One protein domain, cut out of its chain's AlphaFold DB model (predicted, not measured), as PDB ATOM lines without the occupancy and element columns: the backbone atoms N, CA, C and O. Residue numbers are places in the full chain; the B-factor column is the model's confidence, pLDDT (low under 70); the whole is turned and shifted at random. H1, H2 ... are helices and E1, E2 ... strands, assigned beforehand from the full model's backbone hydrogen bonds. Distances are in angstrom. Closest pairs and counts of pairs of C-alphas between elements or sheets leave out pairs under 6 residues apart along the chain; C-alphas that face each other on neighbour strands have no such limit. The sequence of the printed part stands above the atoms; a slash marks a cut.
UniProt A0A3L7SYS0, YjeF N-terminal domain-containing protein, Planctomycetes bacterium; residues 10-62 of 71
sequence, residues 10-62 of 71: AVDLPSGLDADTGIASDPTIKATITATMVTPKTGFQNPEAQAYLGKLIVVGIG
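Overview. This is residues 10 to 62 of the 71 residues of the protein "YjeF N-terminal domain-containing protein" of Planctomycetes bacterium (UniProt A0A3L7SYS0). Little regular structure is here: two short parallel strands, E1 and E2, side by side, joined through two small helices, H1 and H2, and preceded by a long unnamed stretch, residues 10 to 32. Residues 10 to 11 pair, parallel, with 34 to 35 of E1. The 53 printed residues run E1, H1, H2, E2, with 21 in named elements, class mixed. The whole is compact, radius of gyration of the C-alphas 9.9 A, spanning 33 by 19 by 14 A.

Along the chain. Find C-alpha 33 at (218.455, 143.149, 179.894); there E1, residues 33 to 37, begins its 13.0 A. E2, residues 55 to 59, runs 12.8 A to C-alpha 59 at (211.439, 134.526, 174.782). Between them find H1, residues 42 to 45, 6.0 A, and H2, residues 47 to 53, 10.6 A.

Arrangement. E1 and E2 are parallel at 25 degrees; look at N 34 and O 55, 2.9 A, within hydrogen-bond range. E1, H1 H2, E2 is a strand-helix-strand unit, parallel neighbour strands with helices between, its crossover right-handed. H1 and H2 only just touch, only at the corner by their link, with 3 pairs of C-alphas within 8 A, the closest Gly 43 and Ala 49, 7.1 A. H1 is too short for O i to N i+4 pairs; H2 has 1 of 3 within range, and 3 of 4 O i to N i+3.

Size, cuts and confidence. The farthest C-alphas, Asp 26 and Gly 62, are 33.3 A apart. The printed part has no cut, the three links are tight, and no printed residue is under 70 in pLDDT.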
ATOM      1  N   ALA A  10     213.904 144.509 181.948       98.69
ATOM      2  CA  ALA A  10     212.648 144.864 181.311       98.69
ATOM      3  C   ALA A  10     211.974 143.599 180.768       98.69
ATOM      4  O   ALA A  10     212.598 142.798 180.064       98.69
ATOM      5  N   VAL A  11     210.699 143.419 181.106       98.56
ATOM      6  CA  VAL A  11     209.862 142.351 180.558       98.56
ATOM      7  C   VAL A  11     209.108 142.920 179.368       98.56
ATOM      8  O   VAL A  11     208.453 143.950 179.470       98.56
ATOM      9  N   ASP A  12     209.220 142.231 178.245       98.44
ATOM     10  CA  ASP A  12     208.733 142.603 176.926       98.44
ATOM     11  C   ASP A  12     209.459 143.784 176.259       98.44
ATOM     12  O   ASP A  12     210.077 143.603 175.207       98.44
ATOM     13  N   LEU A  13     209.458 144.955 176.894       98.69
ATOM     14  CA  LEU A  13     210.201 146.150 176.490       98.69
ATOM     15  C   LEU A  13     210.444 147.072 177.701       98.69
ATOM     16  O   LEU A  13     209.743 146.955 178.709       98.69
ATOM     17  N   PRO A  14     211.413 148.003 177.647       98.75
ATOM     18  CA  PRO A  14     211.554 149.016 178.685       98.75
ATOM     19  C   PRO A  14     210.309 149.910 178.759       98.75
ATOM     20  O   PRO A  14     209.885 150.479 177.756       98.75
ATOM     21  N   SER A  15     209.724 150.062 179.949       98.62
ATOM     22  CA  SER A  15     208.570 150.948 180.139       98.62
ATOM     23  C   SER A  15     208.921 152.385 179.741       98.62
ATOM     24  O   SER A  15     209.944 152.911 180.185       98.62
ATOM     25  N   GLY A  16     208.067 152.996 178.915       98.31
ATOM     26  CA  GLY A  16     208.257 154.334 178.345       98.31
ATOM     27  C   GLY A  16     208.796 154.343 176.908       98.31
ATOM     28  O   GLY A  16     208.717 155.383 176.255       98.31
ATOM     29  N   LEU A  17     209.283 153.208 176.397       98.75
ATOM     30  CA  LEU A  17     209.677 153.058 174.998       98.75
ATOM     31  C   LEU A  17     208.455 152.692 174.146       98.75
ATOM     32  O   LEU A  17     207.717 151.770 174.488       98.75
ATOM     33  N   ASP A  18     208.253 153.386 173.033       98.56
ATOM     34  CA  ASP A  18     207.208 153.040 172.076       98.56
ATOM     35  C   ASP A  18     207.609 151.801 171.252       98.56
ATOM     36  O   ASP A  18     208.702 151.735 170.681       98.56
ATOM     37  N   ALA A  19     206.738 150.790 171.212       98.25
ATOM     38  CA  ALA A  19     207.041 149.499 170.596       98.25
ATOM     39  C   ALA A  19     207.127 149.561 169.062       98.25
ATOM     40  O   ALA A  19     207.861 148.777 168.463       98.25
ATOM     41  N   ASP A  20     206.422 150.486 168.417       98.25
ATOM     42  CA  ASP A  20     206.329 150.534 166.958       98.25
ATOM     43  C   ASP A  20     207.371 151.479 166.358       98.25
ATOM     44  O   ASP A  20     207.990 151.167 165.341       98.25
ATOM     45  N   THR A  21     207.610 152.607 167.021       98.38
ATOM     46  CA  THR A  21     208.494 153.680 166.549       98.38
ATOM     47  C   THR A  21     209.879 153.649 167.186       98.38
ATOM     48  O   THR A  21     210.834 154.150 166.594       98.38
ATOM     49  N   GLY A  22     210.014 153.080 168.389       98.25
ATOM     50  CA  GLY A  22     211.260 153.100 169.157       98.25
ATOM     51  C   GLY A  22     211.587 154.450 169.795       98.25
ATOM     52  O   GLY A  22     212.708 154.635 170.267       98.25
ATOM     53  N   ILE A  23     210.636 155.389 169.805       98.44
ATOM     54  CA  ILE A  23     210.794 156.697 170.441       98.44
ATOM     55  C   ILE A  23     210.556 156.546 171.947       98.44
ATOM     56  O   ILE A  23     209.582 155.934 172.387       98.44
ATOM     57  N   ALA A  24     211.464 157.095 172.748       98.25
ATOM     58  CA  ALA A  24     211.366 157.081 174.203       98.25
ATOM     59  C   ALA A  24     210.578 158.290 174.723       98.25
ATOM     60  O   ALA A  24     210.801 159.424 174.303       98.25
ATOM     61  N   SER A  25     209.695 158.051 175.691       97.94
ATOM     62  CA  SER A  25     209.064 159.099 176.500       97.94
ATOM     63  C   SER A  25     209.950 159.507 177.687       97.94
ATOM     64  O   SER A  25     210.899 158.801 178.042       97.94
ATOM     65  N   ASP A  26     209.649 160.638 178.331       95.75
ATOM     66  CA  ASP A  26     210.295 161.026 179.590       95.75
ATOM     67  C   ASP A  26     209.348 160.769 180.782       95.75
ATOM     68  O   ASP A  26     208.305 161.425 180.870       95.75
ATOM     69  N   PRO A  27     209.659 159.829 181.701       95.88
ATOM     70  CA  PRO A  27     210.848 158.972 181.742       95.88
ATOM     71  C   PRO A  27     210.692 157.637 180.984       95.88
ATOM     72  O   PRO A  27     209.636 157.012 181.016       95.88
ATOM     73  N   THR A  28     211.804 157.119 180.442       98.62
ATOM     74  CA  THR A  28     211.924 155.734 179.936       98.62
ATOM     75  C   THR A  28     212.957 154.937 180.734       98.62
ATOM     76  O   THR A  28     214.025 155.439 181.104       98.62
ATOM     77  N   ILE A  29     212.653 153.669 181.023       98.50
ATOM     78  CA  ILE A  29     213.563 152.759 181.728       98.50
ATOM     79  C   ILE A  29     214.785 152.432 180.864       98.50
ATOM     80  O   ILE A  29     214.661 152.071 179.700       98.50
ATOM     81  N   LYS A  30     215.980 152.499 181.458       98.56
ATOM     82  CA  LYS A  30     217.214 151.977 180.857       98.56
ATOM     83  C   LYS A  30     217.474 150.577 181.398       98.56
ATOM     84  O   LYS A  30     217.890 150.416 182.546       98.56
ATOM     85  N   ALA A  31     217.176 149.566 180.592       98.69
ATOM     86  CA  ALA A  31     217.314 148.175 180.985       98.69
ATOM     87  C   ALA A  31     218.764 147.693 180.842       98.69
ATOM     88  O   ALA A  31     219.491 148.065 179.926       98.69
ATOM     89  N   THR A  32     219.187 146.808 181.744       98.75
ATOM     90  CA  THR A  32     220.409 146.015 181.556       98.75
ATOM     91  C   THR A  32     220.136 144.841 180.614       98.75
ATOM     92  O   THR A  32     220.986 144.477 179.803       98.75
ATOM     93  N   ILE A  33     218.948 144.243 180.731       98.69
ATOM     94  CA  ILE A  33     218.455 143.149 179.894       98.69
ATOM     95  C   ILE A  33     216.999 143.445 179.539       98.69
ATOM     96  O   ILE A  33     216.230 143.832 180.418       98.69
ATOM     97  N   THR A  34     216.611 143.192 178.294       98.88
ATOM     98  CA  THR A  34     215.210 143.161 177.863       98.88
ATOM     99  C   THR A  34     214.860 141.748 177.412       98.88
ATOM    100  O   THR A  34     215.483 141.215 176.494       98.88
ATOM    101  N   ALA A  35     213.867 141.133 178.050       98.69
ATOM    102  CA  ALA A  35     213.307 139.850 177.638       98.69
ATOM    103  C   ALA A  35     212.028 140.094 176.823       98.69
ATOM    104  O   ALA A  35     210.952 140.224 177.402       98.69
ATOM    105  N   THR A  36     212.136 140.191 175.493       98.50
ATOM    106  CA  THR A  36     210.970 140.360 174.608       98.50
ATOM    107  C   THR A  36     210.222 139.071 174.379       98.50
ATOM    108  O   THR A  36     210.837 138.039 174.138       98.50
ATOM    109  N   MET A  37     208.898 139.162 174.302       97.25
ATOM    110  CA  MET A  37     208.070 138.034 173.909       97.25
ATOM    111  C   MET A  37     208.001 137.890 172.387       97.25
ATOM    112  O   MET A  37     207.787 138.867 171.671       97.25
ATOM    113  N   VAL A  38     208.128 136.644 171.921       95.94
ATOM    114  CA  VAL A  38     207.917 136.161 170.544       95.94
ATOM    115  C   VAL A  38     208.936 136.662 169.521       95.94
ATOM    116  O   VAL A  38     209.691 135.851 168.992       95.94
ATOM    117  N   THR A  39     208.983 137.965 169.252       95.88
ATOM    118  CA  THR A  39     209.887 138.610 168.289       95.88
ATOM    119  C   THR A  39     210.374 139.958 168.838       95.88
ATOM    120  O   THR A  39     209.744 140.531 169.737       95.88
ATOM    121  N   PRO A  40     211.482 140.511 168.309       96.81
ATOM    122  CA  PRO A  40     211.789 141.927 168.485       96.81
ATOM    123  C   PRO A  40     210.627 142.794 167.993       96.81
ATOM    124  O   PRO A  40     209.928 142.429 167.045       96.81
ATOM    125  N   LYS A  41     210.423 143.938 168.645       97.50
ATOM    126  CA  LYS A  41     209.400 144.909 168.245       97.50
ATOM    127  C   LYS A  41     209.963 145.743 167.098       97.50
ATOM    128  O   LYS A  41     211.176 145.952 167.050       97.50
ATOM    129  N   THR A  42     209.113 146.254 166.211       97.19
ATOM    130  CA  THR A  42     209.543 147.079 165.067       97.19
ATOM    131  C   THR A  42     210.378 148.275 165.521       97.19
ATOM    132  O   THR A  42     211.470 148.504 165.004       97.19
ATOM    133  N   GLY A  43     209.938 148.955 166.581       98.12
ATOM    134  CA  GLY A  43     210.627 150.100 167.164       98.12
ATOM    135  C   GLY A  43     212.035 149.791 167.672       98.12
ATOM    136  O   GLY A  43     212.850 150.694 167.810       98.12
ATOM    137  N   PHE A  44     212.395 148.523 167.892       97.94
ATOM    138  CA  PHE A  44     213.749 148.174 168.334       97.94
ATOM    139  C   PHE A  44     214.793 148.376 167.233       97.94
ATOM    140  O   PHE A  44     215.983 148.453 167.532       97.94
ATOM    141  N   GLN A  45     214.370 148.476 165.971       97.25
ATOM    142  CA  GLN A  45     215.252 148.818 164.855       97.25
ATOM    143  C   GLN A  45     215.636 150.303 164.850       97.25
ATOM    144  O   GLN A  45     216.611 150.672 164.195       97.25
ATOM    145  N   ASN A  46     214.913 151.151 165.589       98.06
ATOM    146  CA  ASN A  46     215.281 152.548 165.752       98.06
ATOM    147  C   ASN A  46     216.608 152.646 166.538       98.06
ATOM    148  O   ASN A  46     216.699 152.111 167.649       98.06
ATOM    149  N   PRO A  47     217.638 153.338 166.013       97.69
ATOM    150  CA  PRO A  47     218.897 153.539 166.727       97.69
ATOM    151  C   PRO A  47     218.734 154.168 168.119       97.69
ATOM    152  O   PRO A  47     219.495 153.832 169.025       97.69
ATOM    153  N   GLU A  48     217.732 155.030 168.323       96.12
ATOM    154  CA  GLU A  48     217.468 155.665 169.622       96.12
ATOM    155  C   GLU A  48     217.031 154.658 170.694       96.12
ATOM    156  O   GLU A  48     217.409 154.786 171.863       96.12
ATOM    157  N   ALA A  49     216.316 153.596 170.303       98.25
ATOM    158  CA  ALA A  49     215.865 152.549 171.216       98.25
ATOM    159  C   ALA A  49     217.042 151.791 171.859       98.25
ATOM    160  O   ALA A  49     216.945 151.323 172.997       98.25
ATOM    161  N   GLN A  50     218.190 151.707 171.174       97.62
ATOM    162  CA  GLN A  50     219.364 150.957 171.640       97.62
ATOM    163  C   GLN A  50     219.905 151.468 172.982       97.62
ATOM    164  O   GLN A  50     220.424 150.686 173.779       97.62
ATOM    165  N   ALA A  51     219.713 152.756 173.285       97.81
ATOM    166  CA  ALA A  51     220.108 153.349 174.560       97.81
ATOM    167  C   ALA A  51     219.301 152.823 175.769       97.81
ATOM    168  O   ALA A  51     219.701 153.052 176.915       97.81
ATOM    169  N   TYR A  52     218.181 152.130 175.531       98.62
ATOM    170  CA  TYR A  52     217.239 151.677 176.560       98.62
ATOM    171  C   TYR A  52     217.142 150.152 176.680       98.62
ATOM    172  O   TYR A  52     216.806 149.652 177.753       98.62
ATOM    173  N   LEU A  53     217.434 149.406 175.609       98.62
ATOM    174  CA  LEU A  53     217.159 147.966 175.525       98.62
ATOM    175  C   LEU A  53     218.131 147.087 176.329       98.62
ATOM    176  O   LEU A  53     217.739 146.023 176.819       98.62
ATOM    177  N   GLY A  54     219.393 147.497 176.467       98.25
ATOM    178  CA  GLY A  54     220.435 146.636 177.033       98.25
ATOM    179  C   GLY A  54     220.615 145.343 176.223       98.25
ATOM    180  O   GLY A  54     220.464 145.332 175.003       98.25
ATOM    181  N   LYS A  55     220.934 144.222 176.886       98.50
ATOM    182  CA  LYS A  55     220.999 142.914 176.210       98.50
ATOM    183  C   LYS A  55     219.591 142.422 175.872       98.50
ATOM    184  O   LYS A  55     218.812 142.132 176.779       98.50
ATOM    185  N   LEU A  56     219.297 142.246 174.587       98.44
ATOM    186  CA  LEU A  56     218.012 141.726 174.127       98.44
ATOM    187  C   LEU A  56     217.987 140.188 174.117       98.44
ATOM    188  O   LEU A  56     218.905 139.544 173.611       98.44
ATOM    189  N   ILE A  57     216.928 139.597 174.669       98.44
ATOM    190  CA  ILE A  57     216.654 138.157 174.666       98.44
ATOM    191  C   ILE A  57     215.226 137.954 174.160       98.44
ATOM    192  O   ILE A  57     214.295 138.535 174.710       98.44
ATOM    193  N   VAL A  58     215.047 137.120 173.135       97.31
ATOM    194  CA  VAL A  58     213.719 136.739 172.634       97.31
ATOM    195  C   VAL A  58     213.240 135.489 173.364       97.31
ATOM    196  O   VAL A  58     213.927 134.469 173.384       97.31
ATOM    197  N   VAL A  59     212.060 135.573 173.971       97.44
ATOM    198  CA  VAL A  59     211.439 134.526 174.782       97.44
ATOM    199  C   VAL A  59     210.151 134.072 174.105       97.44
ATOM    200  O   VAL A  59     209.256 134.867 173.820       97.44
ATOM    201  N   GLY A  60     210.042 132.773 173.836       95.25
ATOM    202  CA  GLY A  60     208.803 132.180 173.345       95.25
ATOM    203  C   GLY A  60     207.776 132.030 174.468       95.25
ATOM    204  O   GLY A  60     208.127 131.652 175.581       95.25
ATOM    205  N   ILE A  61     206.501 132.267 174.155       95.81
ATOM    206  CA  ILE A  61     205.374 132.110 175.095       95.81
ATOM    207  C   ILE A  61     204.395 131.003 174.665       95.81
ATOM    208  O   ILE A  61     203.246 130.977 175.088       95.81
ATOM    209  N   GLY A  62     204.847 130.086 173.801       95.25
ATOM    210  CA  GLY A  62     204.051 128.941 173.342       95.25
ATOM    211  C   GLY A  62     203.249 129.169 172.058       95.25
ATOM    212  O   GLY A  62     202.367 128.368 171.759       95.25
TER     213      GLY A  62